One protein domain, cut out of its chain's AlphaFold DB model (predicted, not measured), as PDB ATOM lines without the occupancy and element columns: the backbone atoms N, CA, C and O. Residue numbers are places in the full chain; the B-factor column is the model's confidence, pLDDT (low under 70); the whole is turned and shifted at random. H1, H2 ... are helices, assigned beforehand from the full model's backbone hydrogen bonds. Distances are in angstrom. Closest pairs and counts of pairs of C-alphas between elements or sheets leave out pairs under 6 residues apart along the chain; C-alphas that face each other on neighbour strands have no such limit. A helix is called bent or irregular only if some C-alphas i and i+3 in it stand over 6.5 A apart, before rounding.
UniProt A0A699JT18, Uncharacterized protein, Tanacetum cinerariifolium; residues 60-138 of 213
ATOM      1  N   PRO A  60      51.989 147.244 -15.385       56.94
ATOM      2  CA  PRO A  60      52.489 147.598 -16.702       56.94
ATOM      3  C   PRO A  60      51.536 148.605 -17.344       56.94
ATOM      4  O   PRO A  60      50.320 148.407 -17.325       56.94
ATOM      5  N   CYS A  61      52.086 149.702 -17.851       62.22
ATOM      6  CA  CYS A  61      51.307 150.721 -18.536       62.22
ATOM      7  C   CYS A  61      51.283 150.407 -20.023       62.22
ATOM      8  O   CYS A  61      52.330 150.266 -20.656       62.22
ATOM      9  N   TYR A  62      50.078 150.268 -20.564       75.50
ATOM     10  CA  TYR A  62      49.877 149.921 -21.962       75.50
ATOM     11  C   TYR A  62      49.718 151.190 -22.802       75.50
ATOM     12  O   TYR A  62      49.369 152.257 -22.294       75.50
ATOM     13  N   TYR A  63      49.920 151.073 -24.115       66.50
ATOM     14  CA  TYR A  63      49.730 152.176 -25.066       66.50
ATOM     15  C   TYR A  63      48.372 152.889 -24.901       66.50
ATOM     16  O   TYR A  63      48.266 154.108 -25.014       66.50
ATOM     17  N   THR A  64      47.321 152.143 -24.561       68.56
ATOM     18  CA  THR A  64      45.980 152.687 -24.309       68.56
ATOM     19  C   THR A  64      45.901 153.561 -23.057       68.56
ATOM     20  O   THR A  64      45.119 154.510 -23.033       68.56
ATOM     21  N   ASP A  65      46.699 153.281 -22.029       73.50
ATOM     22  CA  ASP A  65      46.784 154.106 -20.822       73.50
ATOM     23  C   ASP A  65      47.586 155.383 -21.093       73.50
ATOM     24  O   ASP A  65      47.191 156.463 -20.662       73.50
ATOM     25  N   PHE A  66      48.638 155.278 -21.908       70.00
ATOM     26  CA  PHE A  66      49.416 156.421 -22.390       70.00
ATOM     27  C   PHE A  66      48.561 157.421 -23.184       70.00
ATOM     28  O   PHE A  66      48.614 158.624 -22.926       70.00
ATOM     29  N   MET A  67      47.715 156.943 -24.101       75.94
ATOM     30  CA  MET A  67      46.878 157.825 -24.927       75.94
ATOM     31  C   MET A  67      45.800 158.570 -24.127       75.94
ATOM     32  O   MET A  67      45.465 159.705 -24.466       75.94
ATOM     33  N   LYS A  68      45.300 157.996 -23.023       72.56
ATOM     34  CA  LYS A  68      44.349 158.678 -22.120       72.56
ATOM     35  C   LYS A  68      44.960 159.900 -21.426       72.56
ATOM     36  O   LYS A  68      44.225 160.792 -21.007       72.56
ATOM     37  N   CYS A  69      46.287 159.961 -21.322       64.56
ATOM     38  CA  CYS A  69      47.008 161.095 -20.750       64.56
ATOM     39  C   CYS A  69      47.214 162.255 -21.737       64.56
ATOM     40  O   CYS A  69      47.859 163.229 -21.362       64.56
ATOM     41  N   HIS A  70      46.674 162.174 -22.961       65.50
ATOM     42  CA  HIS A  70      46.815 163.195 -24.007       65.50
ATOM     43  C   HIS A  70      48.283 163.600 -24.225       65.50
ATOM     44  O   HIS A  70      48.681 164.730 -23.924       65.50
ATOM     45  N   PRO A  71      49.114 162.661 -24.707       69.75
ATOM     46  CA  PRO A  71      50.539 162.887 -24.834       69.75
ATOM     47  C   PRO A  71      50.849 164.033 -25.798       69.75
ATOM     48  O   PRO A  71      50.147 164.257 -26.785       69.75
ATOM     49  N   LEU A  72      51.930 164.761 -25.518       78.69
ATOM     50  CA  LEU A  72      52.390 165.827 -26.403       78.69
ATOM     51  C   LEU A  72      52.774 165.233 -27.763       78.69
ATOM     52  O   LEU A  72      53.468 164.224 -27.816       78.69
ATOM     53  N   ASN A  73      52.374 165.870 -28.862       77.75
ATOM     54  CA  ASN A  73      52.699 165.383 -30.203       77.75
ATOM     55  C   ASN A  73      54.202 165.511 -30.505       77.75
ATOM     56  O   ASN A  73      54.792 166.577 -30.310       77.75
ATOM     57  N   PHE A  74      54.801 164.447 -31.039       82.38
ATOM     58  CA  PHE A  74      56.141 164.478 -31.620       82.38
ATOM     59  C   PHE A  74      56.042 164.758 -33.123       82.38
ATOM     60  O   PHE A  74      55.394 164.014 -33.854       82.38
ATOM     61  N   LYS A  75      56.676 165.837 -33.597       79.19
ATOM     62  CA  LYS A  75      56.581 166.276 -35.004       79.19
ATOM     63  C   LYS A  75      57.532 165.543 -35.961       79.19
ATOM     64  O   LYS A  75      57.461 165.773 -37.161       79.19
ATOM     65  N   GLY A  76      58.436 164.699 -35.455       78.56
ATOM     66  CA  GLY A  76      59.348 163.898 -36.287       78.56
ATOM     67  C   GLY A  76      60.507 164.660 -36.943       78.56
ATOM     68  O   GLY A  76      61.351 164.041 -37.579       78.56
ATOM     69  N   THR A  77      60.602 165.980 -36.775       81.00
ATOM     70  CA  THR A  77      61.596 166.831 -37.461       81.00
ATOM     71  C   THR A  77      62.981 166.842 -36.811       81.00
ATOM     72  O   THR A  77      63.924 167.372 -37.382       81.00
ATOM     73  N   GLU A  78      63.113 166.284 -35.608       78.81
ATOM     74  CA  GLU A  78      64.307 166.408 -34.757       78.81
ATOM     75  C   GLU A  78      65.186 165.137 -34.724       78.81
ATOM     76  O   GLU A  78      66.151 165.057 -33.959       78.81
ATOM     77  N   GLY A  79      64.861 164.127 -35.539       82.44
ATOM     78  CA  GLY A  79      65.607 162.867 -35.606       82.44
ATOM     79  C   GLY A  79      65.670 162.114 -34.267       82.44
ATOM     80  O   GLY A  79      64.848 162.319 -33.373       82.44
ATOM     81  N   ALA A  80      66.663 161.231 -34.119       77.56
ATOM     82  CA  ALA A  80      66.813 160.380 -32.935       77.56
ATOM     83  C   ALA A  80      66.968 161.180 -31.627       77.56
ATOM     84  O   ALA A  80      66.407 160.801 -30.605       77.56
ATOM     85  N   VAL A  81      67.668 162.320 -31.663       74.19
ATOM     86  CA  VAL A  81      67.878 163.176 -30.480       74.19
ATOM     87  C   VAL A  81      66.561 163.784 -29.992       74.19
ATOM     88  O   VAL A  81      66.301 163.801 -28.788       74.19
ATOM     89  N   GLY A  82      65.707 164.247 -30.909       78.25
ATOM     90  CA  GLY A  82      64.386 164.755 -30.545       78.25
ATOM     91  C   GLY A  82      63.434 163.670 -30.064       78.25
ATOM     92  O   GLY A  82      62.672 163.903 -29.130       78.25
ATOM     93  N   LEU A  83      63.515 162.471 -30.649       73.25
ATOM     94  CA  LEU A  83      62.736 161.322 -30.190       73.25
ATOM     95  C   LEU A  83      63.108 160.949 -28.749       73.25
ATOM     96  O   LEU A  83      62.220 160.834 -27.909       73.25
ATOM     97  N   THR A  84      64.402 160.838 -28.437       73.94
ATOM     98  CA  THR A  84      64.878 160.549 -27.075       73.94
ATOM     99  C   THR A  84      64.415 161.612 -26.084       73.94
ATOM    100  O   THR A  84      63.816 161.284 -25.063       73.94
ATOM    101  N   ARG A  85      64.589 162.897 -26.416       77.75
ATOM    102  CA  ARG A  85      64.144 164.006 -25.559       77.75
ATOM    103  C   ARG A  85      62.627 164.005 -25.345       77.75
ATOM    104  O   ARG A  85      62.145 164.349 -24.265       77.75
ATOM    105  N   TRP A  86      61.859 163.653 -26.373       83.94
ATOM    106  CA  TRP A  86      60.410 163.532 -26.270       83.94
ATOM    107  C   TRP A  86      60.005 162.365 -25.360       83.94
ATOM    108  O   TRP A  86      59.165 162.564 -24.486       83.94
ATOM    109  N   ILE A  87      60.645 161.197 -25.492       78.56
ATOM    110  CA  ILE A  87      60.420 160.038 -24.611       78.56
ATOM    111  C   ILE A  87      60.736 160.399 -23.157       78.56
ATOM    112  O   ILE A  87      59.887 160.193 -22.296       78.56
ATOM    113  N   GLU A  88      61.887 161.014 -22.876       78.50
ATOM    114  CA  GLU A  88      62.266 161.452 -21.521       78.50
ATOM    115  C   GLU A  88      61.232 162.416 -20.918       78.50
ATOM    116  O   GLU A  88      60.837 162.297 -19.754       78.50
ATOM    117  N   LYS A  89      60.733 163.356 -21.729       76.81
ATOM    118  CA  LYS A  89      59.679 164.289 -21.317       76.81
ATOM    119  C   LYS A  89      58.368 163.563 -21.014       76.81
ATOM    120  O   LYS A  89      57.713 163.877 -20.020       76.81
ATOM    121  N   MET A  90      57.989 162.601 -21.850       77.75
ATOM    122  CA  MET A  90      56.779 161.808 -21.665       77.75
ATOM    123  C   MET A  90      56.881 160.881 -20.451       77.75
ATOM    124  O   MET A  90      55.934 160.817 -19.670       77.75
ATOM    125  N   GLU A  91      58.030 160.249 -20.220       72.62
ATOM    126  CA  GLU A  91      58.302 159.491 -19.001       72.62
ATOM    127  C   GLU A  91      58.212 160.366 -17.755       72.62
ATOM    128  O   GLU A  91      57.675 159.924 -16.744       72.62
ATOM    129  N   SER A  92      58.705 161.606 -17.804       69.81
ATOM    130  CA  SER A  92      58.596 162.533 -16.676       69.81
ATOM    131  C   SER A  92      57.141 162.885 -16.368       69.81
ATOM    132  O   SER A  92      56.754 162.890 -15.199       69.81
ATOM    133  N   VAL A  93      56.325 163.162 -17.391       67.69
ATOM    134  CA  VAL A  93      54.881 163.407 -17.224       67.69
ATOM    135  C   VAL A  93      54.211 162.174 -16.628       67.69
ATOM    136  O   VAL A  93      53.399 162.287 -15.710       67.69
ATOM    137  N   PHE A  94      54.593 160.995 -17.105       66.12
ATOM    138  CA  PHE A  94      54.003 159.743 -16.674       66.12
ATOM    139  C   PHE A  94      54.404 159.365 -15.241       66.12
ATOM    140  O   PHE A  94      53.531 159.060 -14.434       66.12
ATOM    141  N   LYS A  95      55.690 159.465 -14.879       66.94
ATOM    142  CA  LYS A  95      56.215 159.256 -13.513       66.94
ATOM    143  C   LYS A  95      55.587 160.233 -12.518       66.94
ATOM    144  O   LYS A  95      55.200 159.826 -11.423       66.94
ATOM    145  N   PHE A  96      55.411 161.496 -12.913       57.56
ATOM    146  CA  PHE A  96      54.706 162.483 -12.098       57.56
ATOM    147  C   PHE A  96      53.227 162.110 -11.909       57.56
ATOM    148  O   PHE A  96      52.727 162.119 -10.785       57.56
ATOM    149  N   ALA A  97      52.542 161.724 -12.989       60.75
ATOM    150  CA  ALA A  97      51.119 161.402 -12.963       60.75
ATOM    151  C   ALA A  97      50.784 160.093 -12.230       60.75
ATOM    152  O   ALA A  97      49.746 160.004 -11.579       60.75
ATOM    153  N   THR A  98      51.636 159.073 -12.344       61.03
ATOM    154  CA  THR A  98      51.338 157.720 -11.845       61.03
ATOM    155  C   THR A  98      52.010 157.380 -10.525       61.03
ATOM    156  O   THR A  98      51.384 156.697  -9.727       61.03
ATOM    157  N   CYS A  99      53.227 157.857 -10.253       54.41
ATOM    158  CA  CYS A  99      53.921 157.552  -8.999       54.41
ATOM    159  C   CYS A  99      53.772 158.702  -8.000       54.41
ATOM    160  O   CYS A  99      53.242 158.517  -6.909       54.41
ATOM    161  N   THR A 100      54.153 159.921  -8.392       58.34
ATOM    162  CA  THR A 100      54.164 161.069  -7.470       58.34
ATOM    163  C   THR A 100      52.760 161.505  -7.064       58.34
ATOM    164  O   THR A 100      52.499 161.710  -5.879       58.34
ATOM    165  N   LEU A 101      51.831 161.632  -8.019       62.56
ATOM    166  CA  LEU A 101      50.445 161.966  -7.691       62.56
ATOM    167  C   LEU A 101      49.761 160.840  -6.923       62.56
ATOM    168  O   LEU A 101      48.957 161.146  -6.052       62.56
ATOM    169  N   LEU A 102      50.067 159.572  -7.190       68.12
ATOM    170  CA  LEU A 102      49.426 158.456  -6.494       68.12
ATOM    171  C   LEU A 102      49.870 158.396  -5.027       68.12
ATOM    172  O   LEU A 102      49.012 158.364  -4.146       68.12
ATOM    173  N   ASP A 103      51.167 158.544  -4.753       69.19
ATOM    174  CA  ASP A 103      51.701 158.610  -3.387       69.19
ATOM    175  C   ASP A 103      51.257 159.877  -2.644       69.19
ATOM    176  O   ASP A 103      50.841 159.824  -1.478       69.19
ATOM    177  N   ALA A 104      51.280 161.032  -3.314       73.69
ATOM    178  CA  ALA A 104      50.833 162.289  -2.722       73.69
ATOM    179  C   ALA A 104      49.321 162.290  -2.457       73.69
ATOM    180  O   ALA A 104      48.884 162.809  -1.424       73.69
ATOM    181  N   THR A 105      48.520 161.725  -3.366       79.06
ATOM    182  CA  THR A 105      47.060 161.604  -3.221       79.06
ATOM    183  C   THR A 105      46.716 160.615  -2.121       79.06
ATOM    184  O   THR A 105      45.854 160.920  -1.299       79.06
ATOM    185  N   LEU A 106      47.419 159.482  -2.035       79.19
ATOM    186  CA  LEU A 106      47.227 158.495  -0.974       79.19
ATOM    187  C   LEU A 106      47.577 159.075   0.401       79.19
ATOM    188  O   LEU A 106      46.786 158.980   1.338       79.19
ATOM    189  N   THR A 107      48.723 159.749   0.515       83.69
ATOM    190  CA  THR A 107      49.147 160.423   1.752       83.69
ATOM    191  C   THR A 107      48.127 161.474   2.187       83.69
ATOM    192  O   THR A 107      47.747 161.558   3.357       83.69
ATOM    193  N   TRP A 108      47.628 162.267   1.238       86.62
ATOM    194  CA  TRP A 108      46.586 163.245   1.516       86.62
ATOM    195  C   TRP A 108      45.266 162.610   1.927       86.62
ATOM    196  O   TRP A 108      44.650 163.077   2.882       86.62
ATOM    197  N   TRP A 109      44.843 161.556   1.233       85.12
ATOM    198  CA  TRP A 109      43.616 160.834   1.535       85.12
ATOM    199  C   TRP A 109      43.660 160.237   2.943       85.12
ATOM    200  O   TRP A 109      42.732 160.444   3.724       85.12
ATOM    201  N   ASN A 110      44.787 159.634   3.326       84.19
ATOM    202  CA  ASN A 110      45.021 159.149   4.686       84.19
ATOM    203  C   ASN A 110      44.936 160.282   5.722       84.19
ATOM    204  O   ASN A 110      44.355 160.108   6.795       84.19
ATOM    205  N   SER A 111      45.440 161.477   5.395       87.00
ATOM    206  CA  SER A 111      45.255 162.653   6.250       87.00
ATOM    207  C   SER A 111      43.792 163.105   6.324       87.00
ATOM    208  O   SER A 111      43.358 163.503   7.401       87.00
ATOM    209  N   GLN A 112      43.031 163.063   5.223       84.75
ATOM    210  CA  GLN A 112      41.605 163.419   5.226       84.75
ATOM    211  C   GLN A 112      40.790 162.445   6.076       84.75
ATOM    212  O   GLN A 112      39.967 162.900   6.865       84.75
ATOM    213  N   ILE A 113      41.059 161.139   5.982       86.75
ATOM    214  CA  ILE A 113      40.437 160.123   6.844       86.75
ATOM    215  C   ILE A 113      40.751 160.409   8.314       86.75
ATOM    216  O   ILE A 113      39.859 160.352   9.155       86.75
ATOM    217  N   ARG A 114      41.998 160.778   8.637       89.56
ATOM    218  CA  ARG A 114      42.385 161.110  10.015       89.56
ATOM    219  C   ARG A 114      41.683 162.365  10.547       89.56
ATOM    220  O   ARG A 114      41.391 162.429  11.734       89.56
ATOM    221  N   THR A 115      41.435 163.357   9.692       89.06
ATOM    222  CA  THR A 115      40.782 164.620  10.077       89.06
ATOM    223  C   THR A 115      39.263 164.501  10.160       89.06
ATOM    224  O   THR A 115      38.665 165.060  11.070       89.06
ATOM    225  N   LEU A 116      38.639 163.815   9.204       87.12
ATOM    226  CA  LEU A 116      37.182 163.723   9.080       87.12
ATOM    227  C   LEU A 116      36.607 162.489   9.797       87.12
ATOM    228  O   LEU A 116      35.406 162.425  10.032       87.12
ATOM    229  N   GLY A 117      37.441 161.506  10.149       88.69
ATOM    230  CA  GLY A 117      37.010 160.313  10.873       88.69
ATOM    231  C   GLY A 117      35.939 159.520  10.104       88.69
ATOM    232  O   GLY A 117      36.092 159.310   8.897       88.69
ATOM    233  N   PRO A 118      34.856 159.070  10.766       88.06
ATOM    234  CA  PRO A 118      33.760 158.346  10.119       88.06
ATOM    235  C   PRO A 118      33.118 159.106   8.950       88.06
ATOM    236  O   PRO A 118      32.755 158.487   7.949       88.06
ATOM    237  N   ASP A 119      33.062 160.438   9.020       83.06
ATOM    238  CA  ASP A 119      32.425 161.277   7.997       83.06
ATOM    239  C   ASP A 119      33.170 161.234   6.653       83.06
ATOM    240  O   ASP A 119      32.575 161.475   5.600       83.06
ATOM    241  N   ALA A 120      34.457 160.853   6.653       83.88
ATOM    242  CA  ALA A 120      35.224 160.626   5.428       83.88
ATOM    243  C   ALA A 120      34.593 159.536   4.547       83.88
ATOM    244  O   ALA A 120      34.620 159.642   3.320       83.88
ATOM    245  N   TYR A 121      34.013 158.505   5.170       83.56
ATOM    246  CA  TYR A 121      33.425 157.352   4.483       83.56
ATOM    247  C   TYR A 121      32.003 157.618   3.977       83.56
ATOM    248  O   TYR A 121      31.519 156.902   3.106       83.56
ATOM    249  N   ILE A 122      31.352 158.669   4.485       87.81
ATOM    250  CA  ILE A 122      30.028 159.132   4.039       87.81
ATOM    251  C   ILE A 122      30.174 160.148   2.886       87.81
ATOM    252  O   ILE A 122      29.198 160.558   2.253       87.81
ATOM    253  N   MET A 123      31.405 160.563   2.571       87.69
ATOM    254  CA  MET A 123      31.673 161.549   1.534       87.69
ATOM    255  C   MET A 123      31.326 161.022   0.136       87.69
ATOM    256  O   MET A 123      31.794 159.974  -0.305       87.69
ATOM    257  N   THR A 124      30.549 161.805  -0.613       89.44
ATOM    258  CA  THR A 124      30.180 161.450  -1.985       89.44
ATOM    259  C   THR A 124      31.370 161.550  -2.941       89.44
ATOM    260  O   THR A 124      32.263 162.390  -2.787       89.44
ATOM    261  N   TRP A 125      31.341 160.752  -4.013       74.06
ATOM    262  CA  TRP A 125      32.347 160.796  -5.082       74.06
ATOM    263  C   TRP A 125      32.506 162.194  -5.707       74.06
ATOM    264  O   TRP A 125      33.606 162.598  -6.079       74.06
ATOM    265  N   GLY A 126      31.414 162.963  -5.802       78.88
ATOM    266  CA  GLY A 126      31.447 164.346  -6.284       78.88
ATOM    267  C   GLY A 126      32.251 165.275  -5.370       78.88
ATOM    268  O   GLY A 126      33.077 166.047  -5.854       78.88
ATOM    269  N   MET A 127      32.061 165.154  -4.054       84.50
ATOM    270  CA  MET A 127      32.788 165.940  -3.054       84.50
ATOM    271  C   MET A 127      34.276 165.564  -3.003       84.50
ATOM    272  O   MET A 127      35.133 166.448  -2.939       84.50
ATOM    273  N   LEU A 128      34.587 164.267  -3.101       82.62
ATOM    274  CA  LEU A 128      35.964 163.776  -3.163       82.62
ATOM    275  C   LEU A 128      36.705 164.338  -4.382       82.62
ATOM    276  O   LEU A 128      37.784 164.910  -4.231       82.62
ATOM    277  N   LYS A 129      36.100 164.232  -5.573       77.25
ATOM    278  CA  LYS A 129      36.665 164.799  -6.805       77.25
ATOM    279  C   LYS A 129      36.919 166.293  -6.667       77.25
ATOM    280  O   LYS A 129      38.011 166.735  -6.991       77.25
ATOM    281  N   LYS A 130      35.956 167.055  -6.134       81.31
ATOM    282  CA  LYS A 130      36.117 168.498  -5.916       81.31
ATOM    283  C   LYS A 130      37.327 168.805  -5.027       81.31
ATOM    284  O   LYS A 130      38.183 169.578  -5.432       81.31
ATOM    285  N   LYS A 131      37.451 168.144  -3.872       83.31
ATOM    286  CA  LYS A 131      38.591 168.336  -2.956       83.31
ATOM    287  C   LYS A 131      39.939 167.947  -3.577       83.31
ATOM    288  O   LYS A 131      40.932 168.622  -3.317       83.31
ATOM    289  N   MET A 132      39.990 166.880  -4.381       78.31
ATOM    290  CA  MET A 132      41.211 166.508  -5.108       78.31
ATOM    291  C   MET A 132      41.570 167.550  -6.171       78.31
ATOM    292  O   MET A 132      42.722 167.969  -6.239       78.31
ATOM    293  N   THR A 133      40.593 168.011  -6.956       71.75
ATOM    294  CA  THR A 133      40.800 169.060  -7.961       71.75
ATOM    295  C   THR A 133      41.252 170.367  -7.311       71.75
ATOM    296  O   THR A 133      42.237 170.938  -7.757       71.75
ATOM    297  N   ASP A 134      40.621 170.801  -6.217       77.12
ATOM    298  CA  ASP A 134      41.004 172.027  -5.500       77.12
ATOM    299  C   ASP A 134      42.447 171.958  -4.968       77.12
ATOM    300  O   ASP A 134      43.145 172.970  -4.918       77.12
ATOM    301  N   LYS A 135      42.914 170.764  -4.580       78.75
ATOM    302  CA  LYS A 135      44.257 170.559  -4.031       78.75
ATOM    303  C   LYS A 135      45.350 170.429  -5.098       78.75
ATOM    304  O   LYS A 135      46.440 170.960  -4.902       78.75
ATOM    305  N   TYR A 136      45.099 169.662  -6.156       70.69
ATOM    306  CA  TYR A 136      46.126 169.259  -7.129       70.69
ATOM    307  C   TYR A 136      45.985 169.943  -8.490       70.69
ATOM    308  O   TYR A 136      46.921 169.910  -9.283       70.69
ATOM    309  N   CYS A 137      44.844 170.577  -8.753       65.62
ATOM    310  CA  CYS A 137      44.588 171.365  -9.951       65.62
ATOM    311  C   CYS A 137      44.124 172.774  -9.555       65.62
ATOM    312  O   CYS A 137      42.974 173.138  -9.834       65.62
ATOM    313  N   PRO A 138      44.976 173.600  -8.917       57.16
ATOM    314  CA  PRO A 138      44.644 175.001  -8.750       57.16
ATOM    315  C   PRO A 138      44.501 175.602 -10.150       57.16
ATOM    316  O   PRO A 138      45.471 175.749 -10.891       57.16
TER     317      PRO A 138
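What this domain is: This is residues 60 to 138 of the 213 residues of an uncharacterized protein of Tanacetum cinerariifolium (UniProt A0A699JT18). One long helix, H2, makes the long axis of the model, and beyond each end of H2 the printed part folds back along the same side of it, in the outline of a shallow bracket. The short H1 and the link after it make one returning arm, the small H3 and then H4 make the other, and the contacts with H2 are few. The printed part has 79 residues with four named helices, in the order H1, H2, H3, H4, and no named strand; its class is all helix. It is only just extended, close to loose, with a radius of gyration of the C-alphas of 17.5 A, and it is a rod spanning 56 by 27 by 20 A.

Where its parts are: H1 is residues 63 to 68 and begins at C-alpha 63, (49.730, 152.176, -25.066). H2 is residues 79 to 116, 53.0 A long, from C-alpha 79 at (65.607, 162.867, -35.606). It is neither bent nor irregular, but only just: C-alphas 97 and 100 are 6.3 A apart. H3 is residues 119 to 122. H4 is residues 125 to 136, 16.3 A long, ending at C-alpha 136, (46.126, 169.259, -7.129).

How they stand to each other: H1 and H2 are only just apart, their closest C-alphas 8.0 A from each other. H2, with residues 112 to 113 alone, only just touches H3, and only at the corner, with 3 pairs of C-alphas within 8 A; the closest are those of Ile 113 and Ala 120, 5.4 A. H2 and H4 are close but not clearly touching, the closest C-alphas being those of Thr 105 and Met 132, 7.9 A; they run opposite ways at a steep tilt of 59 degrees. H1 is apart from H3 and H4. Every O i to N i+4 pair is within hydrogen-bond range in H1 and H4, 31 of 34 in H2, and H3 is too short for one.

The domain as a whole: The C-alphas of Gly 79 and Pro 118 are the two farthest apart, 55.9 A. The printed part has no cut and no long link. Mean pLDDT of the printed part is 75.9; 21 residues are under 70, among them residues 92 to 103 in H2.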